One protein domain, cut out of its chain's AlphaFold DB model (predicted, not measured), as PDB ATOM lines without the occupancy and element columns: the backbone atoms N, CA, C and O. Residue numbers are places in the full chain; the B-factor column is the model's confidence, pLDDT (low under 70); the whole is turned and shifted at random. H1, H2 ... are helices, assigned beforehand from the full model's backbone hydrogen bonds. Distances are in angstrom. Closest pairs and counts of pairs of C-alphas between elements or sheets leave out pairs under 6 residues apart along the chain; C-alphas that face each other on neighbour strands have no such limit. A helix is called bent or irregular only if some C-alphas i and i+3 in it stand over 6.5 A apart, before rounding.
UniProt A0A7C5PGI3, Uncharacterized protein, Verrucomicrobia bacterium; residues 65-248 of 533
ATOM      1  N   GLU A  65     -51.941  12.865  39.980       52.25
ATOM      2  CA  GLU A  65     -52.240  12.937  41.425       52.25
ATOM      3  C   GLU A  65     -51.628  11.789  42.270       52.25
ATOM      4  O   GLU A  65     -51.553  11.900  43.487       52.25
ATOM      5  N   ASN A  66     -51.117  10.705  41.659       54.91
ATOM      6  CA  ASN A  66     -50.727   9.473  42.378       54.91
ATOM      7  C   ASN A  66     -49.299   8.945  42.108       54.91
ATOM      8  O   ASN A  66     -49.024   7.764  42.328       54.91
ATOM      9  N   ARG A  67     -48.360   9.763  41.610       59.91
ATOM     10  CA  ARG A  67     -46.980   9.293  41.345       59.91
ATOM     11  C   ARG A  67     -46.013   9.633  42.486       59.91
ATOM     12  O   ARG A  67     -46.043  10.757  42.972       59.91
ATOM     13  N   PRO A  68     -45.093   8.725  42.873       64.88
ATOM     14  CA  PRO A  68     -44.052   9.028  43.855       64.88
ATOM     15  C   PRO A  68     -43.072  10.072  43.290       64.88
ATOM     16  O   PRO A  68     -42.249   9.783  42.421       64.88
ATOM     17  N   ILE A  69     -43.176  11.311  43.779       70.62
ATOM     18  CA  ILE A  69     -42.412  12.476  43.291       70.62
ATOM     19  C   ILE A  69     -41.005  12.538  43.924       70.62
ATOM     20  O   ILE A  69     -40.117  13.245  43.452       70.62
ATOM     21  N   GLU A  70     -40.749  11.779  44.989       74.62
ATOM     22  CA  GLU A  70     -39.508  11.899  45.763       74.62
ATOM     23  C   GLU A  70     -38.260  11.473  44.997       74.62
ATOM     24  O   GLU A  70     -37.270  12.203  44.976       74.62
ATOM     25  N   LEU A  71     -38.294  10.313  44.340       77.56
ATOM     26  CA  LEU A  71     -37.153   9.803  43.590       77.56
ATOM     27  C   LEU A  71     -36.671  10.771  42.490       77.56
ATOM     28  O   LEU A  71     -35.476  11.085  42.476       77.56
ATOM     29  N   PRO A  72     -37.532  11.298  41.594       74.12
ATOM     30  CA  PRO A  72     -37.071  12.256  40.597       74.12
ATOM     31  C   PRO A  72     -36.570  13.563  41.224       74.12
ATOM     32  O   PRO A  72     -35.621  14.152  40.703       74.12
ATOM     33  N   LEU A  73     -37.117  13.993  42.368       75.38
ATOM     34  CA  LEU A  73     -36.600  15.153  43.102       75.38
ATOM     35  C   LEU A  73     -35.209  14.885  43.692       75.38
ATOM     36  O   LEU A  73     -34.325  15.728  43.553       75.38
ATOM     37  N   ILE A  74     -34.978  13.713  44.295       80.06
ATOM     38  CA  ILE A  74     -33.667  13.313  44.828       80.06
ATOM     39  C   ILE A  74     -32.626  13.278  43.703       80.06
ATOM     40  O   ILE A  74     -31.546  13.866  43.833       80.06
ATOM     41  N   LEU A  75     -32.945  12.620  42.586       81.94
ATOM     42  CA  LEU A  75     -32.039  12.480  41.446       81.94
ATOM     43  C   LEU A  75     -31.770  13.835  40.779       81.94
ATOM     44  O   LEU A  75     -30.614  14.178  40.524       81.94
ATOM     45  N   GLY A  76     -32.812  14.642  40.570       77.25
ATOM     46  CA  GLY A  76     -32.711  15.962  39.950       77.25
ATOM     47  C   GLY A  76     -31.918  16.950  40.802       77.25
ATOM     48  O   GLY A  76     -31.031  17.635  40.291       77.25
ATOM     49  N   ALA A  77     -32.160  16.977  42.117       76.69
ATOM     50  CA  ALA A  77     -31.380  17.780  43.057       76.69
ATOM     51  C   ALA A  77     -29.904  17.349  43.068       76.69
ATOM     52  O   ALA A  77     -29.011  18.193  42.970       76.69
ATOM     53  N   THR A  78     -29.631  16.042  43.095       83.56
ATOM     54  CA  THR A  78     -28.256  15.517  43.035       83.56
ATOM     55  C   THR A  78     -27.550  15.913  41.734       83.56
ATOM     56  O   THR A  78     -26.432  16.440  41.767       83.56
ATOM     57  N   GLY A  79     -28.213  15.734  40.586       78.12
ATOM     58  CA  GLY A  79     -27.711  16.178  39.283       78.12
ATOM     59  C   GLY A  79     -27.437  17.682  39.256       78.12
ATOM     60  O   GLY A  79     -26.404  18.130  38.749       78.12
ATOM     61  N   PHE A  80     -28.302  18.467  39.900       76.44
ATOM     62  CA  PHE A  80     -28.129  19.903  40.049       76.44
ATOM     63  C   PHE A  80     -26.902  20.273  40.891       76.44
ATOM     64  O   PHE A  80     -26.142  21.148  40.478       76.44
ATOM     65  N   ALA A  81     -26.649  19.609  42.022       78.31
ATOM     66  CA  ALA A  81     -25.442  19.841  42.823       78.31
ATOM     67  C   ALA A  81     -24.158  19.538  42.032       78.31
ATOM     68  O   ALA A  81     -23.223  20.346  42.037       78.31
ATOM     69  N   LEU A  82     -24.138  18.425  41.287       82.06
ATOM     70  CA  LEU A  82     -23.031  18.053  40.399       82.06
ATOM     71  C   LEU A  82     -22.808  19.116  39.316       82.06
ATOM     72  O   LEU A  82     -21.691  19.608  39.147       82.06
ATOM     73  N   TRP A  83     -23.866  19.559  38.637       73.44
ATOM     74  CA  TRP A  83     -23.777  20.615  37.625       73.44
ATOM     75  C   TRP A  83     -23.328  21.964  38.215       73.44
ATOM     76  O   TRP A  83     -22.479  22.660  37.651       73.44
ATOM     77  N   ARG A  84     -23.833  22.327  39.399       72.75
ATOM     78  CA  ARG A  84     -23.491  23.576  40.100       72.75
ATOM     79  C   ARG A  84     -22.059  23.609  40.602       72.75
ATOM     80  O   ARG A  84     -21.479  24.698  40.618       72.75
ATOM     81  N   SER A  85     -21.502  22.457  40.975       77.50
ATOM     82  CA  SER A  85     -20.086  22.335  41.326       77.50
ATOM     83  C   SER A  85     -19.210  22.794  40.152       77.50
ATOM     84  O   SER A  85     -18.335  23.642  40.319       77.50
ATOM     85  N   ASN A  86     -19.557  22.390  38.924       69.25
ATOM     86  CA  ASN A  86     -18.861  22.816  37.711       69.25
ATOM     87  C   ASN A  86     -19.002  24.336  37.459       69.25
ATOM     88  O   ASN A  86     -18.058  25.006  37.043       69.25
ATOM     89  N   GLY A  87     -20.164  24.912  37.791       65.31
ATOM     90  CA  GLY A  87     -20.414  26.353  37.680       65.31
ATOM     91  C   GLY A  87     -19.655  27.236  38.686       65.31
ATOM     92  O   GLY A  87     -19.445  28.415  38.402       65.31
ATOM     93  N   LEU A  88     -19.252  26.709  39.851       67.88
ATOM     94  CA  LEU A  88     -18.335  27.396  40.785       67.88
ATOM     95  C   LEU A  88     -16.880  27.222  40.349       67.88
ATOM     96  O   LEU A  88     -16.073  28.143  40.466       67.88
ATOM     97  N   PHE A  89     -16.575  26.042  39.819       66.56
ATOM     98  CA  PHE A  89     -15.252  25.658  39.374       66.56
ATOM     99  C   PHE A  89     -14.728  26.581  38.266       66.56
ATOM    100  O   PHE A  89     -13.624  27.118  38.374       66.56
ATOM    101  N   HIS A  90     -15.523  26.781  37.209       62.66
ATOM    102  CA  HIS A  90     -15.099  27.524  36.022       62.66
ATOM    103  C   HIS A  90     -14.606  28.947  36.338       62.66
ATOM    104  O   HIS A  90     -13.488  29.269  35.961       62.66
ATOM    105  N   PRO A  91     -15.346  29.823  37.042       61.38
ATOM    106  CA  PRO A  91     -14.863  31.176  37.311       61.38
ATOM    107  C   PRO A  91     -13.700  31.241  38.312       61.38
ATOM    108  O   PRO A  91     -12.955  32.207  38.275       61.38
ATOM    109  N   LEU A  92     -13.526  30.259  39.202       67.19
ATOM    110  CA  LEU A  92     -12.427  30.280  40.178       67.19
ATOM    111  C   LEU A  92     -11.112  29.728  39.616       67.19
ATOM    112  O   LEU A  92     -10.043  30.097  40.081       67.19
ATOM    113  N   ARG A  93     -11.165  28.851  38.614       63.34
ATOM    114  CA  ARG A  93      -9.964  28.269  37.995       63.34
ATOM    115  C   ARG A  93      -9.786  28.639  36.524       63.34
ATOM    116  O   ARG A  93      -8.890  28.103  35.887       63.34
ATOM    117  N   SER A  94     -10.627  29.519  35.984       60.72
ATOM    118  CA  SER A  94     -10.441  30.056  34.638       60.72
ATOM    119  C   SER A  94      -9.276  31.033  34.650       60.72
ATOM    120  O   SER A  94      -9.374  32.111  35.239       60.72
ATOM    121  N   GLU A  95      -8.210  30.667  33.943       55.09
ATOM    122  CA  GLU A  95      -7.067  31.541  33.687       55.09
ATOM    123  C   GLU A  95      -7.524  32.867  33.081       55.09
ATOM    124  O   GLU A  95      -7.096  33.915  33.529       55.09
ATOM    125  N   PHE A  96      -8.489  32.868  32.156       54.78
ATOM    126  CA  PHE A  96      -9.026  34.106  31.583       54.78
ATOM    127  C   PHE A  96      -9.624  35.061  32.610       54.78
ATOM    128  O   PHE A  96      -9.301  36.245  32.603       54.78
ATOM    129  N   LEU A  97     -10.519  34.570  33.474       57.75
ATOM    130  CA  LEU A  97     -11.158  35.443  34.453       57.75
ATOM    131  C   LEU A  97     -10.128  35.943  35.465       57.75
ATOM    132  O   LEU A  97     -10.204  37.099  35.867       57.75
ATOM    133  N   ASN A  98      -9.164  35.103  35.839       58.44
ATOM    134  CA  ASN A  98      -8.095  35.478  36.757       58.44
ATOM    135  C   ASN A  98      -7.116  36.474  36.121       58.44
ATOM    136  O   ASN A  98      -6.789  37.459  36.769       58.44
ATOM    137  N   ASN A  99      -6.780  36.313  34.841       59.50
ATOM    138  CA  ASN A  99      -5.996  37.267  34.050       59.50
ATOM    139  C   ASN A  99      -6.721  38.610  33.943       59.50
ATOM    140  O   ASN A  99      -6.164  39.660  34.236       59.50
ATOM    141  N   LEU A 100      -8.008  38.581  33.596       58.81
ATOM    142  CA  LEU A 100      -8.825  39.786  33.506       58.81
ATOM    143  C   LEU A 100      -8.948  40.483  34.867       58.81
ATOM    144  O   LEU A 100      -8.905  41.705  34.928       58.81
ATOM    145  N   LEU A 101      -9.088  39.722  35.956       60.62
ATOM    146  CA  LEU A 101      -9.135  40.251  37.320       60.62
ATOM    147  C   LEU A 101      -7.780  40.783  37.803       60.62
ATOM    148  O   LEU A 101      -7.794  41.730  38.585       60.62
ATOM    149  N   ALA A 102      -6.659  40.227  37.334       61.44
ATOM    150  CA  ALA A 102      -5.313  40.716  37.636       61.44
ATOM    151  C   ALA A 102      -5.085  42.140  37.101       61.44
ATOM    152  O   ALA A 102      -4.425  42.939  37.752       61.44
ATOM    153  N   HIS A 103      -5.721  42.502  35.982       59.62
ATOM    154  CA  HIS A 103      -5.669  43.864  35.439       59.62
ATOM    155  C   HIS A 103      -6.546  44.883  36.188       59.62
ATOM    156  O   HIS A 103      -6.478  46.080  35.910       59.62
ATOM    157  N   TYR A 104      -7.396  44.452  37.128       57.75
ATOM    158  CA  TYR A 104      -8.176  45.377  37.951       57.75
ATOM    159  C   TYR A 104      -7.485  45.634  39.295       57.75
ATOM    160  O   TYR A 104      -6.969  44.701  39.905       57.75
ATOM    161  N   PRO A 105      -7.586  46.857  39.858       64.38
ATOM    162  CA  PRO A 105      -7.045  47.192  41.178       64.38
ATOM    163  C   PRO A 105      -7.928  46.608  42.300       64.38
ATOM    164  O   PRO A 105      -8.567  47.325  43.078       64.38
ATOM    165  N   ILE A 106      -8.064  45.282  42.337       66.38
ATOM    166  CA  ILE A 106      -8.921  44.538  43.257       66.38
ATOM    167  C   ILE A 106      -8.105  43.392  43.846       66.38
ATOM    168  O   ILE A 106      -7.693  42.483  43.139       66.38
ATOM    169  N   ALA A 107      -7.955  43.379  45.171       76.69
ATOM    170  CA  ALA A 107      -7.310  42.266  45.857       76.69
ATOM    171  C   ALA A 107      -8.002  40.928  45.525       76.69
ATOM    172  O   ALA A 107      -9.231  40.814  45.637       76.69
ATOM    173  N   ARG A 108      -7.221  39.890  45.206       73.19
ATOM    174  CA  ARG A 108      -7.706  38.544  44.839       73.19
ATOM    175  C   ARG A 108      -8.693  37.955  45.855       73.19
ATOM    176  O   ARG A 108      -9.721  37.397  45.478       73.19
ATOM    177  N   ALA A 109      -8.473  38.176  47.154       80.44
ATOM    178  CA  ALA A 109      -9.412  37.768  48.207       80.44
ATOM    179  C   ALA A 109     -10.812  38.404  48.057       80.44
ATOM    180  O   ALA A 109     -11.836  37.773  48.343       80.44
ATOM    181  N   THR A 110     -10.874  39.649  47.576       75.44
ATOM    182  CA  THR A 110     -12.123  40.371  47.300       75.44
ATOM    183  C   THR A 110     -12.813  39.835  46.047       75.44
ATOM    184  O   THR A 110     -14.046  39.744  46.030       75.44
ATOM    185  N   ALA A 111     -12.036  39.446  45.032       71.50
ATOM    186  CA  ALA A 111     -12.540  38.821  43.815       71.50
ATOM    187  C   ALA A 111     -13.134  37.432  44.108       71.50
ATOM    188  O   ALA A 111     -14.305  37.193  43.799       71.50
ATOM    189  N   PHE A 112     -12.401  36.585  44.844       80.38
ATOM    190  CA  PHE A 112     -12.872  35.282  45.328       80.38
ATOM    191  C   PHE A 112     -14.212  35.406  46.058       80.38
ATOM    192  O   PHE A 112     -15.199  34.774  45.682       80.38
ATOM    193  N   ARG A 113     -14.298  36.299  47.057       81.06
ATOM    194  CA  ARG A 113     -15.530  36.517  47.836       81.06
ATOM    195  C   ARG A 113     -16.719  36.890  46.945       81.06
ATOM    196  O   ARG A 113     -17.856  36.539  47.259       81.06
ATOM    197  N   GLN A 114     -16.492  37.605  45.849       71.00
ATOM    198  CA  GLN A 114     -17.565  38.036  44.957       71.00
ATOM    199  C   GLN A 114     -18.005  36.982  43.959       71.00
ATOM    200  O   GLN A 114     -19.214  36.841  43.771       71.00
ATOM    201  N   VAL A 115     -17.071  36.235  43.373       73.12
ATOM    202  CA  VAL A 115     -17.393  35.071  42.538       73.12
ATOM    203  C   VAL A 115     -18.217  34.077  43.358       73.12
ATOM    204  O   VAL A 115     -19.331  33.721  42.968       73.12
ATOM    205  N   SER A 116     -17.741  33.760  44.560       77.88
ATOM    206  CA  SER A 116     -18.412  32.909  45.540       77.88
ATOM    207  C   SER A 116     -19.808  33.408  45.922       77.88
ATOM    208  O   SER A 116     -20.785  32.660  45.876       77.88
ATOM    209  N   ARG A 117     -19.947  34.702  46.238       76.25
ATOM    210  CA  ARG A 117     -21.244  35.299  46.584       76.25
ATOM    211  C   ARG A 117     -22.215  35.290  45.405       76.25
ATOM    212  O   ARG A 117     -23.397  35.025  45.604       76.25
ATOM    213  N   ALA A 118     -21.754  35.599  44.195       67.56
ATOM    214  CA  ALA A 118     -22.594  35.566  43.001       67.56
ATOM    215  C   ALA A 118     -23.060  34.138  42.689       67.56
ATOM    216  O   ALA A 118     -24.220  33.941  42.328       67.56
ATOM    217  N   TRP A 119     -22.183  33.147  42.877       75.88
ATOM    218  CA  TRP A 119     -22.535  31.740  42.751       75.88
ATOM    219  C   TRP A 119     -23.600  31.327  43.774       75.88
ATOM    220  O   TRP A 119     -24.608  30.756  43.357       75.88
ATOM    221  N   LEU A 120     -23.452  31.675  45.059       76.31
ATOM    222  CA  LEU A 120     -24.464  31.404  46.095       76.31
ATOM    223  C   LEU A 120     -25.812  32.061  45.764       76.31
ATOM    224  O   LEU A 120     -26.844  31.397  45.762       76.31
ATOM    225  N   TRP A 121     -25.809  33.348  45.395       69.31
ATOM    226  CA  TRP A 121     -27.040  34.082  45.070       69.31
ATOM    227  C   TRP A 121     -27.780  33.523  43.852       69.31
ATOM    228  O   TRP A 121     -29.006  33.504  43.844       69.31
ATOM    229  N   ARG A 122     -27.067  33.039  42.829       65.94
ATOM    230  CA  ARG A 122     -27.702  32.329  41.703       65.94
ATOM    231  C   ARG A 122     -28.359  31.022  42.153       65.94
ATOM    232  O   ARG A 122     -29.399  30.658  41.621       65.94
ATOM    233  N   GLY A 123     -27.782  30.361  43.154       63.88
ATOM    234  CA  GLY A 123     -28.348  29.164  43.770       63.88
ATOM    235  C   GLY A 123     -29.665  29.418  44.492       63.88
ATOM    236  O   GLY A 123     -30.535  28.560  44.447       63.88
ATOM    237  N   VAL A 124     -29.837  30.593  45.103       66.56
ATOM    238  CA  VAL A 124     -31.109  31.009  45.726       66.56
ATOM    239  C   VAL A 124     -32.199  31.227  44.673       66.56
ATOM    240  O   VAL A 124     -33.349  30.880  44.888       66.56
ATOM    241  N   TRP A 125     -31.868  31.763  43.500       60.16
ATOM    242  CA  TRP A 125     -32.882  31.946  42.456       60.16
ATOM    243  C   TRP A 125     -33.334  30.624  41.838       60.16
ATOM    244  O   TRP A 125     -34.515  30.445  41.580       60.16
ATOM    245  N   ILE A 126     -32.423  29.671  41.652       59.09
ATOM    246  CA  ILE A 126     -32.789  28.341  41.152       59.09
ATOM    247  C   ILE A 126     -33.542  27.535  42.225       59.09
ATOM    248  O   ILE A 126     -34.439  26.765  41.907       59.09
ATOM    249  N   PHE A 127     -33.251  27.783  43.501       61.91
ATOM    250  CA  PHE A 127     -34.031  27.279  44.631       61.91
ATOM    251  C   PHE A 127     -35.501  27.693  44.575       61.91
ATOM    252  O   PHE A 127     -36.364  26.837  44.716       61.91
ATOM    253  N   VAL A 128     -35.796  28.962  44.279       59.34
ATOM    254  CA  VAL A 128     -37.189  29.419  44.126       59.34
ATOM    255  C   VAL A 128     -37.861  28.776  42.893       59.34
ATOM    256  O   VAL A 128     -39.063  28.544  42.920       59.34
ATOM    257  N   LEU A 129     -37.105  28.415  41.843       56.16
ATOM    258  CA  LEU A 129     -37.647  27.743  40.642       56.16
ATOM    259  C   LEU A 129     -38.100  26.313  40.961       56.16
ATOM    260  O   LEU A 129     -39.145  25.879  40.489       56.16
ATOM    261  N   VAL A 130     -37.320  25.600  41.775       54.78
ATOM    262  CA  VAL A 130     -37.633  24.237  42.236       54.78
ATOM    263  C   VAL A 130     -38.701  24.245  43.342       54.78
ATOM    264  O   VAL A 130     -39.422  23.265  43.506       54.78
ATOM    265  N   LEU A 131     -38.867  25.367  44.055       55.81
ATOM    266  CA  LEU A 131     -39.900  25.560  45.082       55.81
ATOM    267  C   LEU A 131     -41.328  25.522  44.509       55.81
ATOM    268  O   LEU A 131     -42.245  25.093  45.200       55.81
ATOM    269  N   ALA A 132     -41.520  25.952  43.258       53.22
ATOM    270  CA  ALA A 132     -42.834  26.031  42.619       53.22
ATOM    271  C   ALA A 132     -43.545  24.664  42.442       53.22
ATOM    272  O   ALA A 132     -44.698  24.565  42.854       53.22
ATOM    273  N   PRO A 133     -42.911  23.596  41.908       51.69
ATOM    274  CA  PRO A 133     -43.543  22.273  41.785       51.69
ATOM    275  C   PRO A 133     -43.778  21.576  43.125       51.69
ATOM    276  O   PRO A 133     -44.833  20.988  43.330       51.69
ATOM    277  N   VAL A 134     -42.800  21.632  44.038       53.56
ATOM    278  CA  VAL A 134     -42.898  20.969  45.352       53.56
ATOM    279  C   VAL A 134     -43.916  21.689  46.236       53.56
ATOM    280  O   VAL A 134     -44.685  21.049  46.947       53.56
ATOM    281  N   GLY A 135     -43.963  23.022  46.148       50.22
ATOM    282  CA  GLY A 135     -45.002  23.838  46.766       50.22
ATOM    283  C   GLY A 135     -46.384  23.542  46.185       50.22
ATOM    284  O   GLY A 135     -47.316  23.384  46.957       50.22
ATOM    285  N   GLY A 136     -46.508  23.397  44.859       52.06
ATOM    286  CA  GLY A 136     -47.757  23.032  44.178       52.06
ATOM    287  C   GLY A 136     -48.328  21.691  44.639       52.06
ATOM    288  O   GLY A 136     -49.472  21.636  45.069       52.06
ATOM    289  N   ALA A 137     -47.508  20.638  44.640       51.19
ATOM    290  CA  ALA A 137     -47.935  19.294  45.040       51.19
ATOM    291  C   ALA A 137     -48.261  19.159  46.545       51.19
ATOM    292  O   ALA A 137     -49.003  18.270  46.942       51.19
ATOM    293  N   LEU A 138     -47.707  20.026  47.403       50.44
ATOM    294  CA  LEU A 138     -47.934  19.995  48.858       50.44
ATOM    295  C   LEU A 138     -48.937  21.055  49.348       50.44
ATOM    296  O   LEU A 138     -49.364  21.001  50.506       50.44
ATOM    297  N   LEU A 139     -49.329  22.000  48.482       47.38
ATOM    298  CA  LEU A 139     -50.415  22.959  48.724       47.38
ATOM    299  C   LEU A 139     -51.759  22.241  48.892       47.38
ATOM    300  O   LEU A 139     -52.547  22.647  49.745       47.38
ATOM    301  N   GLU A 140     -51.968  21.140  48.169       50.78
ATOM    302  CA  GLU A 140     -53.159  20.285  48.279       50.78
ATOM    303  C   GLU A 140     -53.297  19.606  49.654       50.78
ATOM    304  O   GLU A 140     -54.398  19.249  50.054       50.78
ATOM    305  N   GLN A 141     -52.207  19.483  50.426       54.56
ATOM    306  CA  GLN A 141     -52.203  18.821  51.741       54.56
ATOM    307  C   GLN A 141     -52.016  19.784  52.928       54.56
ATOM    308  O   GLN A 141     -51.785  19.338  54.052       54.56
ATOM    309  N   HIS A 142     -52.054  21.106  52.710       52.88
ATOM    310  CA  HIS A 142     -51.866  22.147  53.739       52.88
ATOM    311  C   HIS A 142     -50.556  22.069  54.570       52.88
ATOM    312  O   HIS A 142     -50.426  22.730  55.601       52.88
ATOM    313  N   ARG A 143     -49.526  21.338  54.116       63.34
ATOM    314  CA  ARG A 143     -48.242  21.135  54.834       63.34
ATOM    315  C   ARG A 143     -47.112  22.055  54.352       63.34
ATOM    316  O   ARG A 143     -45.961  21.639  54.204       63.34
ATOM    317  N   TRP A 144     -47.416  23.332  54.131       62.25
ATOM    318  CA  TRP A 144     -46.474  24.307  53.559       62.25
ATOM    319  C   TRP A 144     -45.194  24.496  54.394       62.25
ATOM    320  O   TRP A 144     -44.112  24.681  53.836       62.25
ATOM    321  N   ALA A 145     -45.294  24.409  55.723       64.88
ATOM    322  CA  ALA A 145     -44.154  24.581  56.620       64.88
ATOM    323  C   ALA A 145     -43.126  23.444  56.478       64.88
ATOM    324  O   ALA A 145     -41.928  23.704  56.373       64.88
ATOM    325  N   VAL A 146     -43.595  22.194  56.400       64.94
ATOM    326  CA  VAL A 146     -42.741  21.006  56.216       64.94
ATOM    327  C   VAL A 146     -42.102  21.019  54.829       64.94
ATOM    328  O   VAL A 146     -40.904  20.770  54.697       64.94
ATOM    329  N   ALA A 147     -42.868  21.400  53.800       63.16
ATOM    330  CA  ALA A 147     -42.363  21.570  52.440       63.16
ATOM    331  C   ALA A 147     -41.213  22.585  52.387       63.16
ATOM    332  O   ALA A 147     -40.134  22.295  51.872       63.16
ATOM    333  N   LEU A 148     -41.417  23.769  52.973       68.62
ATOM    334  CA  LEU A 148     -40.411  24.825  53.001       68.62
ATOM    335  C   LEU A 148     -39.138  24.375  53.732       68.62
ATOM    336  O   LEU A 148     -38.038  24.605  53.233       68.62
ATOM    337  N   GLN A 149     -39.278  23.703  54.878       70.62
ATOM    338  CA  GLN A 149     -38.147  23.170  55.641       70.62
ATOM    339  C   GLN A 149     -37.352  22.131  54.843       70.62
ATOM    340  O   GLN A 149     -36.126  22.221  54.779       70.62
ATOM    341  N   LEU A 150     -38.035  21.189  54.189       70.81
ATOM    342  CA  LEU A 150     -37.406  20.148  53.378       70.81
ATOM    343  C   LEU A 150     -36.643  20.750  52.197       70.81
ATOM    344  O   LEU A 150     -35.499  20.379  51.939       70.81
ATOM    345  N   ILE A 151     -37.238  21.731  51.522       70.00
ATOM    346  CA  ILE A 151     -36.609  22.409  50.390       70.00
ATOM    347  C   ILE A 151     -35.383  23.210  50.853       70.00
ATOM    348  O   ILE A 151     -34.324  23.126  50.226       70.00
ATOM    349  N   VAL A 152     -35.474  23.955  51.964       76.00
ATOM    350  CA  VAL A 152     -34.321  24.670  52.549       76.00
ATOM    351  C   VAL A 152     -33.213  23.687  52.926       76.00
ATOM    352  O   VAL A 152     -32.056  23.912  52.569       76.00
ATOM    353  N   ALA A 153     -33.552  22.579  53.588       75.81
ATOM    354  CA  ALA A 153     -32.595  21.542  53.956       75.81
ATOM    355  C   ALA A 153     -31.904  20.957  52.715       75.81
ATOM    356  O   ALA A 153     -30.675  20.904  52.660       75.81
ATOM    357  N   GLN A 154     -32.666  20.613  51.674       75.06
ATOM    358  CA  GLN A 154     -32.110  20.168  50.399       75.06
ATOM    359  C   GLN A 154     -31.174  21.199  49.790       75.06
ATOM    360  O   GLN A 154     -30.071  20.862  49.372       75.06
ATOM    361  N   TRP A 155     -31.581  22.463  49.747       77.50
ATOM    362  CA  TRP A 155     -30.766  23.526  49.177       77.50
ATOM    363  C   TRP A 155     -29.417  23.667  49.866       77.50
ATOM    364  O   TRP A 155     -28.393  23.771  49.183       77.50
ATOM    365  N   VAL A 156     -29.422  23.649  51.201       81.94
ATOM    366  CA  VAL A 156     -28.207  23.693  52.014       81.94
ATOM    367  C   VAL A 156     -27.335  22.489  51.683       81.94
ATOM    368  O   VAL A 156     -26.188  22.670  51.273       81.94
ATOM    369  N   VAL A 157     -27.888  21.276  51.760       82.62
ATOM    370  CA  VAL A 157     -27.138  20.044  51.496       82.62
ATOM    371  C   VAL A 157     -26.548  20.052  50.081       82.62
ATOM    372  O   VAL A 157     -25.359  19.800  49.923       82.62
ATOM    373  N   MET A 158     -27.310  20.460  49.061       81.50
ATOM    374  CA  MET A 158     -26.836  20.550  47.673       81.50
ATOM    375  C   MET A 158     -25.690  21.550  47.487       81.50
ATOM    376  O   MET A 158     -24.755  21.279  46.731       81.50
ATOM    377  N   HIS A 159     -25.727  22.706  48.158       82.19
ATOM    378  CA  HIS A 159     -24.636  23.685  48.077       82.19
ATOM    379  C   HIS A 159     -23.365  23.167  48.740       82.19
ATOM    380  O   HIS A 159     -22.275  23.343  48.195       82.19
ATOM    381  N   ILE A 160     -23.509  22.497  49.879       85.94
ATOM    382  CA  ILE A 160     -22.404  21.882  50.611       85.94
ATOM    383  C   ILE A 160     -21.785  20.764  49.764       85.94
ATOM    384  O   ILE A 160     -20.571  20.755  49.560       85.94
ATOM    385  N   THR A 161     -22.609  19.904  49.155       85.25
ATOM    386  CA  THR A 161     -22.145  18.867  48.224       85.25
ATOM    387  C   THR A 161     -21.411  19.487  47.038       85.25
ATOM    388  O   THR A 161     -20.320  19.041  46.694       85.25
ATOM    389  N   ALA A 162     -21.959  20.546  46.433       84.12
ATOM    390  CA  ALA A 162     -21.326  21.215  45.301       84.12
ATOM    391  C   ALA A 162     -19.942  21.786  45.658       84.12
ATOM    392  O   ALA A 162     -19.013  21.655  44.862       84.12
ATOM    393  N   VAL A 163     -19.779  22.371  46.850       84.62
ATOM    394  CA  VAL A 163     -18.479  22.851  47.348       84.62
ATOM    395  C   VAL A 163     -17.499  21.692  47.535       84.62
ATOM    396  O   VAL A 163     -16.379  21.777  47.033       84.62
ATOM    397  N   CYS A 164     -17.908  20.592  48.171       85.50
ATOM    398  CA  CYS A 164     -17.051  19.412  48.329       85.50
ATOM    399  C   CYS A 164     -16.592  18.854  46.973       85.50
ATOM    400  O   CYS A 164     -15.409  18.586  46.766       85.50
ATOM    401  N   LEU A 165     -17.510  18.754  46.012       83.50
ATOM    402  CA  LEU A 165     -17.219  18.265  44.665       83.50
ATOM    403  C   LEU A 165     -16.269  19.181  43.888       83.50
ATOM    404  O   LEU A 165     -15.472  18.688  43.093       83.50
ATOM    405  N   THR A 166     -16.287  20.499  44.127       74.69
ATOM    406  CA  THR A 166     -15.348  21.417  43.451       74.69
ATOM    407  C   THR A 166     -13.884  21.179  43.805       74.69
ATOM    408  O   THR A 166     -13.003  21.548  43.026       74.69
ATOM    409  N   ALA A 167     -13.612  20.545  44.949       73.62
ATOM    410  CA  ALA A 167     -12.260  20.181  45.347       73.62
ATOM    411  C   ALA A 167     -11.724  18.949  44.589       73.62
ATOM    412  O   ALA A 167     -10.512  18.735  44.553       73.62
ATOM    413  N   VAL A 168     -12.593  18.158  43.952       77.44
ATOM    414  CA  VAL A 168     -12.223  16.923  43.247       77.44
ATOM    415  C   VAL A 168     -11.641  17.236  41.860       77.44
ATOM    416  O   VAL A 168     -12.156  18.066  41.109       77.44
ATOM    417  N   LYS A 169     -10.550  16.552  41.483       67.25
ATOM    418  CA  LYS A 169      -9.812  16.804  40.226       67.25
ATOM    419  C   LYS A 169     -10.551  16.300  38.967       67.25
ATOM    420  O   LYS A 169     -10.330  16.823  37.875       67.25
ATOM    421  N   HIS A 170     -11.476  15.345  39.102       73.12
ATOM    422  CA  HIS A 170     -12.147  14.638  37.997       73.12
ATOM    423  C   HIS A 170     -13.386  15.365  37.428       73.12
ATOM    424  O   HIS A 170     -14.513  14.871  37.480       73.12
ATOM    425  N   ARG A 171     -13.177  16.545  36.827       69.56
ATOM    426  CA  ARG A 171     -14.256  17.415  36.303       69.56
ATOM    427  C   ARG A 171     -15.152  16.748  35.259       69.56
ATOM    428  O   ARG A 171     -16.367  16.930  35.276       69.56
ATOM    429  N   ARG A 172     -14.546  16.000  34.328       70.94
ATOM    430  CA  ARG A 172     -15.278  15.320  33.248       70.94
ATOM    431  C   ARG A 172     -16.274  14.327  33.840       70.94
ATOM    432  O   ARG A 172     -17.450  14.386  33.505       70.94
ATOM    433  N   THR A 173     -15.826  13.512  34.790       79.31
ATOM    434  CA  THR A 173     -16.667  12.538  35.492       79.31
ATOM    435  C   THR A 173     -17.831  13.215  36.212       79.31
ATOM    436  O   THR A 173     -18.968  12.795  36.045       79.31
ATOM    437  N   ILE A 174     -17.585  14.314  36.934       77.69
ATOM    438  CA  ILE A 174     -18.637  15.060  37.649       77.69
ATOM    439  C   ILE A 174     -19.699  15.608  36.689       77.69
ATOM    440  O   ILE A 174     -20.895  15.509  36.968       77.69
ATOM    441  N   ARG A 175     -19.281  16.160  35.544       74.12
ATOM    442  CA  ARG A 175     -20.206  16.656  34.515       74.12
ATOM    443  C   ARG A 175     -21.076  15.528  33.956       74.12
ATOM    444  O   ARG A 175     -22.288  15.706  33.857       74.12
ATOM    445  N   TRP A 176     -20.474  14.391  33.609       76.25
ATOM    446  CA  TRP A 176     -21.198  13.238  33.069       76.25
ATOM    447  C   TRP A 176     -22.150  12.620  34.087       76.25
ATOM    448  O   TRP A 176     -23.295  12.343  33.743       76.25
ATOM    449  N   LEU A 177     -21.727  12.496  35.347       81.81
ATOM    450  CA  LEU A 177     -22.600  12.058  36.434       81.81
ATOM    451  C   LEU A 177     -23.790  13.006  36.597       81.81
ATOM    452  O   LEU A 177     -24.918  12.543  36.708       81.81
ATOM    453  N   GLY A 178     -23.573  14.324  36.543       76.50
ATOM    454  CA  GLY A 178     -24.665  15.298  36.605       76.50
ATOM    455  C   GLY A 178     -25.709  15.081  35.505       76.50
ATOM    456  O   GLY A 178     -26.902  15.053  35.792       76.50
ATOM    457  N   LEU A 179     -25.262  14.866  34.263       72.25
ATOM    458  CA  LEU A 179     -26.148  14.571  33.131       72.25
ATOM    459  C   LEU A 179     -26.881  13.236  33.285       72.25
ATOM    460  O   LEU A 179     -28.073  13.173  32.994       72.25
ATOM    461  N   LEU A 180     -26.195  12.203  33.778       81.06
ATOM    462  CA  LEU A 180     -26.791  10.904  34.081       81.06
ATOM    463  C   LEU A 180     -27.908  11.038  35.124       81.06
ATOM    464  O   LEU A 180     -29.013  10.559  34.892       81.06
ATOM    465  N   PHE A 181     -27.655  11.733  36.236       79.81
ATOM    466  CA  PHE A 181     -28.655  11.950  37.286       79.81
ATOM    467  C   PHE A 181     -29.858  12.761  36.796       79.81
ATOM    468  O   PHE A 181     -30.986  12.427  37.147       79.81
ATOM    469  N   PHE A 182     -29.654  13.775  35.947       72.94
ATOM    470  CA  PHE A 182     -30.769  14.481  35.307       72.94
ATOM    471  C   PHE A 182     -31.565  13.576  34.361       72.94
ATOM    472  O   PHE A 182     -32.792  13.613  34.393       72.94
ATOM    473  N   GLY A 183     -30.894  12.744  33.559       67.12
ATOM    474  CA  GLY A 183     -31.558  11.760  32.701       67.12
ATOM    475  C   GLY A 183     -32.397  10.765  33.507       67.12
ATOM    476  O   GLY A 183     -33.564  10.548  33.190       67.12
ATOM    477  N   LEU A 184     -31.841  10.238  34.602       78.88
ATOM    478  CA  LEU A 184     -32.557   9.367  35.537       78.88
ATOM    479  C   LEU A 184     -33.730  10.086  36.216       78.88
ATOM    480  O   LEU A 184     -34.774   9.476  36.396       78.88
ATOM    481  N   ALA A 185     -33.595  11.371  36.559       74.00
ATOM    482  CA  ALA A 185     -34.669  12.162  37.160       74.00
ATOM    483  C   ALA A 185     -35.844  12.379  36.199       74.00
ATOM    484  O   ALA A 185     -36.991  12.136  36.563       74.00
ATOM    485  N   VAL A 186     -35.560  12.800  34.961       69.25
ATOM    486  CA  VAL A 186     -36.580  12.976  33.912       69.25
ATOM    487  C   VAL A 186     -37.308  11.670  33.673       69.25
ATOM    488  O   VAL A 186     -38.533  11.627  33.588       69.25
ATOM    489  N   ALA A 187     -36.553  10.588  33.581       71.88
ATOM    490  CA  ALA A 187     -37.158   9.332  33.253       71.88
ATOM    491  C   ALA A 187     -37.922   8.765  34.485       71.88
ATOM    492  O   ALA A 187     -39.037   8.284  34.301       71.88
ATOM    493  N   ALA A 188     -37.451   8.952  35.735       73.44
ATOM    494  CA  ALA A 188     -38.193   8.621  36.970       73.44
ATOM    495  C   ALA A 188     -39.530   9.367  37.064       73.44
ATOM    496  O   ALA A 188     -40.513   8.822  37.559       73.44
ATOM    497  N   TRP A 189     -39.584  10.593  36.539       71.06
ATOM    498  CA  TRP A 189     -40.819  11.362  36.410       71.06
ATOM    499  C   TRP A 189     -41.800  10.719  35.414       71.06
ATOM    500  O   TRP A 189     -43.010  10.652  35.647       71.06
ATOM    501  N   TRP A 190     -41.276  10.216  34.293       68.06
ATOM    502  CA  TRP A 190     -42.071   9.662  33.197       68.06
ATOM    503  C   TRP A 190     -42.563   8.232  33.461       68.06
ATOM    504  O   TRP A 190     -43.717   7.913  33.167       68.06
ATOM    505  N   GLN A 191     -41.719   7.383  34.048       71.38
ATOM    506  CA  GLN A 191     -42.009   5.989  34.388       71.38
ATOM    507  C   GLN A 191     -41.475   5.684  35.801       71.38
ATOM    508  O   GLN A 191     -40.345   5.231  35.944       71.38
ATOM    509  N   PRO A 192     -42.252   5.923  36.871       69.50
ATOM    510  CA  PRO A 192     -41.757   5.756  38.240       69.50
ATOM    511  C   PRO A 192     -41.615   4.288  38.670       69.50
ATOM    512  O   PRO A 192     -40.658   3.944  39.360       69.50
ATOM    513  N   ALA A 193     -42.524   3.402  38.241       75.31
ATOM    514  CA  ALA A 193     -42.583   2.007  38.704       75.31
ATOM    515  C   ALA A 193     -41.268   1.205  38.543       75.31
ATOM    516  O   ALA A 193     -40.860   0.543  39.495       75.31
ATOM    517  N   PRO A 194     -40.544   1.284  37.410       72.38
ATOM    518  CA  PRO A 194     -39.282   0.566  37.215       72.38
ATOM    519  C   PRO A 194     -38.136   1.067  38.095       72.38
ATOM    520  O   PRO A 194     -37.202   0.320  38.369       72.38
ATOM    521  N   LEU A 195     -38.180   2.340  38.496       74.25
ATOM    522  CA  LEU A 195     -37.139   2.954  39.313       74.25
ATOM    523  C   LEU A 195     -37.509   3.035  40.792       74.25
ATOM    524  O   LEU A 195     -36.650   3.390  41.591       74.25
ATOM    525  N   ALA A 196     -38.730   2.662  41.179       75.88
ATOM    526  CA  ALA A 196     -39.170   2.672  42.572       75.88
ATOM    527  C   ALA A 196     -38.216   1.879  43.488       75.88
ATOM    528  O   ALA A 196     -37.910   2.313  44.595       75.88
ATOM    529  N   GLY A 197     -37.630   0.780  42.992       79.56
ATOM    530  CA  GLY A 197     -36.618   0.006  43.722       79.56
ATOM    531  C   GLY A 197     -35.310   0.759  44.018       79.56
ATOM    532  O   GLY A 197     -34.573   0.370  44.921       79.56
ATOM    533  N   LEU A 198     -35.016   1.854  43.306       82.69
ATOM    534  CA  LEU A 198     -33.861   2.715  43.579       82.69
ATOM    535  C   LEU A 198     -34.128   3.721  44.699       82.69
ATOM    536  O   LEU A 198     -33.173   4.269  45.241       82.69
ATOM    537  N   GLU A 199     -35.385   3.982  45.050       82.25
ATOM    538  CA  GLU A 199     -35.758   4.992  46.044       82.25
ATOM    539  C   GLU A 199     -35.113   4.760  47.420       82.25
ATOM    540  O   GLU A 199     -34.520   5.709  47.950       82.25
ATOM    541  N   PRO A 200     -35.093   3.533  47.982       83.50
ATOM    542  CA  PRO A 200     -34.383   3.274  49.231       83.50
ATOM    543  C   PRO A 200     -32.885   3.580  49.105       83.50
ATOM    544  O   PRO A 200     -32.322   4.284  49.943       83.50
ATOM    545  N   GLY A 201     -32.244   3.122  48.025       84.50
ATOM    546  CA  GLY A 201     -30.824   3.372  47.766       84.50
ATOM    547  C   GLY A 201     -30.513   4.860  47.587       84.50
ATOM    548  O   GLY A 201     -29.549   5.365  48.159       84.50
ATOM    549  N   ALA A 202     -31.365   5.592  46.870       85.69
ATOM    550  CA  ALA A 202     -31.248   7.028  46.657       85.69
ATOM    551  C   ALA A 202     -31.381   7.809  47.973       85.69
ATOM    552  O   ALA A 202     -30.591   8.720  48.223       85.69
ATOM    553  N   ARG A 203     -32.310   7.410  48.855       83.00
ATOM    554  CA  ARG A 203     -32.443   7.959  50.217       83.00
ATOM    555  C   ARG A 203     -31.225   7.657  51.098       83.00
ATOM    556  O   ARG A 203     -30.886   8.473  51.953       83.00
ATOM    557  N   TRP A 204     -30.554   6.517  50.895       83.56
ATOM    558  CA  TRP A 204     -29.355   6.137  51.654       83.56
ATOM    559  C   TRP A 204     -28.069   6.808  51.166       83.56
ATOM    560  O   TRP A 204     -27.257   7.228  51.988       83.56
ATOM    561  N   LEU A 205     -27.869   6.896  49.853       86.06
ATOM    562  CA  LEU A 205     -26.574   7.236  49.259       86.06
ATOM    563  C   LEU A 205     -26.468   8.700  48.833       86.06
ATOM    564  O   LEU A 205     -25.368   9.253  48.823       86.06
ATOM    565  N   LEU A 206     -27.584   9.329  48.453       88.62
ATOM    566  CA  LEU A 206     -27.549  10.648  47.834       88.62
ATOM    567  C   LEU A 206     -27.801  11.751  48.866       88.62
ATOM    568  O   LEU A 206     -28.744  11.644  49.652       88.62
ATOM    569  N   PRO A 207     -27.054  12.870  48.821       84.25
ATOM    570  CA  PRO A 207     -27.236  13.951  49.787       84.25
ATOM    571  C   PRO A 207     -28.654  14.547  49.788       84.25
ATOM    572  O   PRO A 207     -29.181  14.900  50.840       84.25
ATOM    573  N   ALA A 208     -29.323  14.599  48.631       81.69
ATOM    574  CA  ALA A 208     -30.718  15.043  48.548       81.69
ATOM    575  C   ALA A 208     -31.681  14.051  49.223       81.69
ATOM    576  O   ALA A 208     -32.697  14.460  49.782       81.69
ATOM    577  N   GLY A 209     -31.332  12.763  49.196       82.50
ATOM    578  CA  GLY A 209     -32.055  11.680  49.847       82.50
ATOM    579  C   GLY A 209     -31.967  11.734  51.370       82.50
ATOM    580  O   GLY A 209     -32.962  11.462  52.036       82.50
ATOM    581  N   TRP A 210     -30.838  12.180  51.931       86.31
ATOM    582  CA  TRP A 210     -30.695  12.379  53.379       86.31
ATOM    583  C   TRP A 210     -31.651  13.448  53.906       86.31
ATOM    584  O   TRP A 210     -32.276  13.241  54.940       86.31
ATOM    585  N   ALA A 211     -31.819  14.557  53.176       79.12
ATOM    586  CA  ALA A 211     -32.765  15.610  53.549       79.12
ATOM    587  C   ALA A 211     -34.218  15.099  53.565       79.12
ATOM    588  O   ALA A 211     -34.954  15.379  54.510       79.12
ATOM    589  N   PHE A 212     -34.610  14.296  52.567       76.31
ATOM    590  CA  PHE A 212     -35.921  13.637  52.561       76.31
ATOM    591  C   PHE A 212     -36.066  12.626  53.699       76.31
ATOM    592  O   PHE A 212     -37.095  12.596  54.363       76.31
ATOM    593  N   ALA A 213     -35.047  11.813  53.960       79.62
ATOM    594  CA  ALA A 213     -35.103  10.801  55.007       79.62
ATOM    595  C   ALA A 213     -35.203  11.418  56.419       79.62
ATOM    596  O   ALA A 213     -35.959  10.910  57.243       79.62
ATOM    597  N   VAL A 214     -34.529  12.547  56.685       78.00
ATOM    598  CA  VAL A 214     -34.708  13.313  57.936       78.00
ATOM    599  C   VAL A 214     -36.143  13.825  58.068       78.00
ATOM    600  O   VAL A 214     -36.722  13.717  59.144       78.00
ATOM    601  N   ALA A 215     -36.748  14.321  56.985       71.81
ATOM    602  CA  ALA A 215     -38.139  14.777  57.008       71.81
ATOM    603  C   ALA A 215     -39.148  13.648  57.296       71.81
ATOM    604  O   ALA A 215     -40.222  13.908  57.827       71.81
ATOM    605  N   HIS A 216     -38.771  12.398  57.016       73.00
ATOM    606  CA  HIS A 216     -39.518  11.192  57.385       73.00
ATOM    607  C   HIS A 216     -39.142  10.642  58.776       73.00
ATOM    608  O   HIS A 216     -39.424   9.487  59.083       73.00
ATOM    609  N   GLY A 217     -38.470  11.433  59.619       74.81
ATOM    610  CA  GLY A 217     -38.121  11.061  60.995       74.81
ATOM    611  C   GLY A 217     -36.862  10.198  61.141       74.81
ATOM    612  O   GLY A 217     -36.549   9.758  62.247       74.81
ATOM    613  N   GLN A 218     -36.092   9.961  60.070       82.75
ATOM    614  CA  GLN A 218     -34.844   9.189  60.140       82.75
ATOM    615  C   GLN A 218     -33.659  10.075  60.556       82.75
ATOM    616  O   GLN A 218     -32.786  10.406  59.754       82.75
ATOM    617  N   TRP A 219     -33.593  10.454  61.834       82.75
ATOM    618  CA  TRP A 219     -32.571  11.372  62.363       82.75
ATOM    619  C   TRP A 219     -31.124  10.893  62.196       82.75
ATOM    620  O   TRP A 219     -30.216  11.713  62.073       82.75
ATOM    621  N   ILE A 220     -30.896   9.578  62.095       84.00
ATOM    622  CA  ILE A 220     -29.561   8.993  61.871       84.00
ATOM    623  C   ILE A 220     -28.897   9.514  60.580       84.00
ATOM    624  O   ILE A 220     -27.676   9.495  60.432       84.00
ATOM    625  N   ARG A 221     -29.693  10.058  59.652       81.38
ATOM    626  CA  ARG A 221     -29.236  10.686  58.403       81.38
ATOM    627  C   ARG A 221     -28.600  12.053  58.579       81.38
ATOM    628  O   ARG A 221     -27.996  12.559  57.638       81.38
ATOM    629  N   LEU A 222     -28.663  12.626  59.777       82.06
ATOM    630  CA  LEU A 222     -27.894  13.815  60.113       82.06
ATOM    631  C   LEU A 222     -26.388  13.534  60.166       82.06
ATOM    632  O   LEU A 222     -25.611  14.447  59.910       82.06
ATOM    633  N   ILE A 223     -25.964  12.287  60.415       84.62
ATOM    634  CA  ILE A 223     -24.544  11.905  60.466       84.62
ATOM    635  C   ILE A 223     -23.832  12.192  59.130       84.62
ATOM    636  O   ILE A 223     -22.890  12.989  59.126       84.62
ATOM    637  N   PRO A 224     -24.260  11.636  57.976       85.50
ATOM    638  CA  PRO A 224     -23.611  11.939  56.701       85.50
ATOM    639  C   PRO A 224     -23.755  13.414  56.298       85.50
ATOM    640  O   PRO A 224     -22.837  13.968  55.691       85.50
ATOM    641  N   VAL A 225     -24.844  14.093  56.689       83.88
ATOM    642  CA  VAL A 225     -24.988  15.547  56.499       83.88
ATOM    643  C   VAL A 225     -23.910  16.302  57.281       83.88
ATOM    644  O   VAL A 225     -23.237  17.149  56.703       83.88
ATOM    645  N   ALA A 226     -23.682  15.973  58.554       85.81
ATOM    646  CA  ALA A 226     -22.662  16.602  59.391       85.81
ATOM    647  C   ALA A 226     -21.240  16.371  58.853       85.81
ATOM    648  O   ALA A 226     -20.453  17.317  58.774       85.81
ATOM    649  N   VAL A 227     -20.933  15.153  58.392       87.75
ATOM    650  CA  VAL A 227     -19.657  14.833  57.724       87.75
ATOM    651  C   VAL A 227     -19.472  15.687  56.467       87.75
ATOM    652  O   VAL A 227     -18.411  16.277  56.257       87.75
ATOM    653  N   LEU A 228     -20.520  15.814  55.649       87.62
ATOM    654  CA  LEU A 228     -20.508  16.646  54.449       87.62
ATOM    655  C   LEU A 228     -20.306  18.134  54.794       87.62
ATOM    656  O   LEU A 228     -19.536  18.819  54.118       87.62
ATOM    657  N   MET A 229     -20.941  18.628  55.865       87.56
ATOM    658  CA  MET A 229     -20.747  19.995  56.361       87.56
ATOM    659  C   MET A 229     -19.289  20.241  56.760       87.56
ATOM    660  O   MET A 229     -18.687  21.199  56.268       87.56
ATOM    661  N   ALA A 230     -18.693  19.359  57.565       87.81
ATOM    662  CA  ALA A 230     -17.289  19.460  57.964       87.81
ATOM    663  C   ALA A 230     -16.344  19.431  56.745       87.81
ATOM    664  O   ALA A 230     -15.483  20.303  56.588       87.81
ATOM    665  N   GLY A 231     -16.572  18.497  55.815       88.19
ATOM    666  CA  GLY A 231     -15.809  18.390  54.570       88.19
ATOM    667  C   GLY A 231     -15.916  19.632  53.679       88.19
ATOM    668  O   GLY A 231     -14.948  19.999  53.004       88.19
ATOM    669  N   SER A 232     -17.053  20.333  53.702       87.75
ATOM    670  CA  SER A 232     -17.244  21.553  52.911       87.75
ATOM    671  C   SER A 232     -16.418  22.725  53.419       87.75
ATOM    672  O   SER A 232     -15.899  23.485  52.603       87.75
ATOM    673  N   VAL A 233     -16.220  22.840  54.737       89.00
ATOM    674  CA  VAL A 233     -15.359  23.872  55.331       89.00
ATOM    675  C   VAL A 233     -13.920  23.669  54.865       89.00
ATOM    676  O   VAL A 233     -13.298  24.605  54.357       89.00
ATOM    677  N   MET A 234     -13.419  22.432  54.940       88.50
ATOM    678  CA  MET A 234     -12.077  22.085  54.460       88.50
ATOM    679  C   MET A 234     -11.941  22.308  52.949       88.50
ATOM    680  O   MET A 234     -10.964  22.897  52.483       88.50
ATOM    681  N   SER A 235     -12.939  21.884  52.170       87.19
ATOM    682  CA  SER A 235     -12.960  22.055  50.712       87.19
ATOM    683  C   SER A 235     -12.974  23.532  50.321       87.19
ATOM    684  O   SER A 235     -12.254  23.938  49.411       87.19
ATOM    685  N   TRP A 236     -13.727  24.356  51.049       87.12
ATOM    686  CA  TRP A 236     -13.781  25.799  50.851       87.12
ATOM    687  C   TRP A 236     -12.448  26.481  51.159       87.12
ATOM    688  O   TRP A 236     -12.001  27.337  50.394       87.12
ATOM    689  N   GLN A 237     -11.797  26.097  52.258       87.50
ATOM    690  CA  GLN A 237     -10.472  26.605  52.608       87.50
ATOM    691  C   GLN A 237      -9.439  26.218  51.547       87.50
ATOM    692  O   GLN A 237      -8.733  27.093  51.057       87.50
ATOM    693  N   ARG A 238      -9.418  24.953  51.105       85.44
ATOM    694  CA  ARG A 238      -8.542  24.492  50.012       85.44
ATOM    695  C   ARG A 238      -8.789  25.256  48.712       85.44
ATOM    696  O   ARG A 238      -7.835  25.685  48.072       85.44
ATOM    697  N   LEU A 239     -10.054  25.459  48.337       83.06
ATOM    698  CA  LEU A 239     -10.447  26.229  47.154       83.06
ATOM    699  C   LEU A 239      -9.955  27.680  47.244       83.06
ATOM    700  O   LEU A 239      -9.433  28.217  46.270       83.06
ATOM    701  N   ARG A 240     -10.099  28.304  48.420       86.31
ATOM    702  CA  ARG A 240      -9.624  29.665  48.688       86.31
ATOM    703  C   ARG A 240      -8.104  29.752  48.605       86.31
ATOM    704  O   ARG A 240      -7.610  30.653  47.938       86.31
ATOM    705  N   THR A 241      -7.377  28.853  49.262       84.94
ATOM    706  CA  THR A 241      -5.909  28.848  49.239       84.94
ATOM    707  C   THR A 241      -5.410  28.650  47.815       84.94
ATOM    708  O   THR A 241      -4.672  29.495  47.329       84.94
ATOM    709  N   ALA A 242      -5.921  27.640  47.103       81.38
ATOM    710  CA  ALA A 242      -5.549  27.377  45.714       81.38
ATOM    711  C   ALA A 242      -5.832  28.566  44.782       81.38
ATOM    712  O   ALA A 242      -5.079  28.789  43.846       81.38
ATOM    713  N   TYR A 243      -6.907  29.326  45.019       78.44
ATOM    714  CA  TYR A 243      -7.202  30.543  44.260       78.44
ATOM    715  C   TYR A 243      -6.200  31.668  44.546       78.44
ATOM    716  O   TYR A 243      -5.776  32.379  43.642       78.44
ATOM    717  N   LEU A 244      -5.840  31.857  45.817       80.50
ATOM    718  CA  LEU A 244      -4.942  32.932  46.233       80.50
ATOM    719  C   LEU A 244      -3.490  32.674  45.810       80.50
ATOM    720  O   LEU A 244      -2.799  33.635  45.487       80.50
ATOM    721  N   THR A 245      -3.061  31.408  45.780       78.44
ATOM    722  CA  THR A 245      -1.690  30.979  45.452       78.44
ATOM    723  C   THR A 245      -1.452  30.714  43.964       78.44
ATOM    724  O   THR A 245      -0.386  30.224  43.609       78.44
ATOM    725  N   GLN A 246      -2.427  30.959  43.083       70.31
ATOM    726  CA  GLN A 246      -2.189  30.840  41.641       70.31
ATOM    727  C   GLN A 246      -1.103  31.834  41.206       70.31
ATOM    728  O   GLN A 246      -1.156  32.978  41.658       70.31
ATOM    729  N   PRO A 247      -0.139  31.448  40.354       59.31
ATOM    730  CA  PRO A 247       0.852  32.393  39.850       59.31
ATOM    731  C   PRO A 247       0.134  33.577  39.194       59.31
ATOM    732  O   PRO A 247      -0.898  33.398  38.538       59.31
ATOM    733  N   ASP A 248       0.602  34.799  39.450       55.00
ATOM    734  CA  ASP A 248       0.232  35.935  38.608       55.00
ATOM    735  C   ASP A 248       0.620  35.554  37.178       55.00
ATOM    736  O   ASP A 248       1.764  35.187  36.921       55.00
TER     737      ASP A 248
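Overview. This is residues 65 to 248 of the 533 residues of an uncharacterized protein of Verrucomicrobia bacterium (UniProt A0A7C5PGI3). Picture an elongated bundle of long helices: H3, the longest, folds back into H4 as a hairpin, H1 runs through the core beside H4, and H8 slants over residues 157 to 166 of H4. H5 packs on the side of H1 away from H3, short H6 and H7 sit near the beginning of H1, and H2 lies near its end. The printed part has 184 residues with eight named helices, H1 to H8 in order, and no named strand; the class is all helix. It is compact, with a radius of gyration of the C-alphas of 18.0 A and spans of 57 by 31 by 29 A.

Arrangement. Start at H3, residues 108 to 139, which has a kink of 35 degrees near residue 133. H4, residues 144 to 166, forms a helical hairpin with it: they touch at a tilt of 36 degrees, only just steep, and the closest C-alphas, of Leu 138 and Trp 144, are 6.5 A apart. H1, residues 70 to 93, is the hub, touching five helices. With residues 87 to 92 alone it touches H3, C-alphas 88 and 119 being closest at 6.4 A. H1 touches H4 at a steep tilt of 41 degrees, closest at C-alphas 85 and 162, 4.3 A. On H5, residues 171 to 190, look at Gly 178: its C-alpha is 4.2 A from that of Gly 79, the closest pair between H5 and H1, which touch at a shallow tilt of 26 degrees, opposite ways. H8, residues 219 to 244, touches H4 at a steep tilt of 43 degrees, closest at C-alphas 164 and 232, 5.1 A. H7, residues 207 to 215, touches H4, closest at C-alphas 154 and 211, 5.6 A, and forms a helical hairpin with H8. H6, residues 196 to 205, is only just irregular, C-alphas 197 and 200 being 6.8 A apart; it touches H7 only at the corner, closest at C-alphas 203 and 209, 3.8 A. H2, residues 95 to 102, touches H3 only at the corner, and only just, with 3 pairs of C-alphas within 8 A. H3 and H5 are apart. Every O i to N i+4 pair is within hydrogen-bond range in H2, H4 and H5, against 17 of 20 in H1, 25 of 28 in H3, 4 of 6 in H6, 4 of 5 in H7 and 19 of 22 in H8.

Along the chain. Find C-alpha 108 at (-7.706, 38.544, 44.839); from there H3 runs 45.6 A to C-alpha 139. H1 begins at C-alpha 70, (-39.508, 11.899, 45.763), and is 34.7 A long; H4 is 32.9 A and H5 29.0 A. H8 runs 38.6 A to C-alpha 244 at (-4.942, 32.932, 46.233).

Size, cuts and confidence. The C-alphas of Asn 66 and Pro 105, the two farthest apart, are 57.7 A apart. The printed part has no cut, and the seven links between helices are tight. The mean pLDDT of the printed part is 73.0, and 62 residues are under 70, among them residues 86 to 106 and 121 to 148.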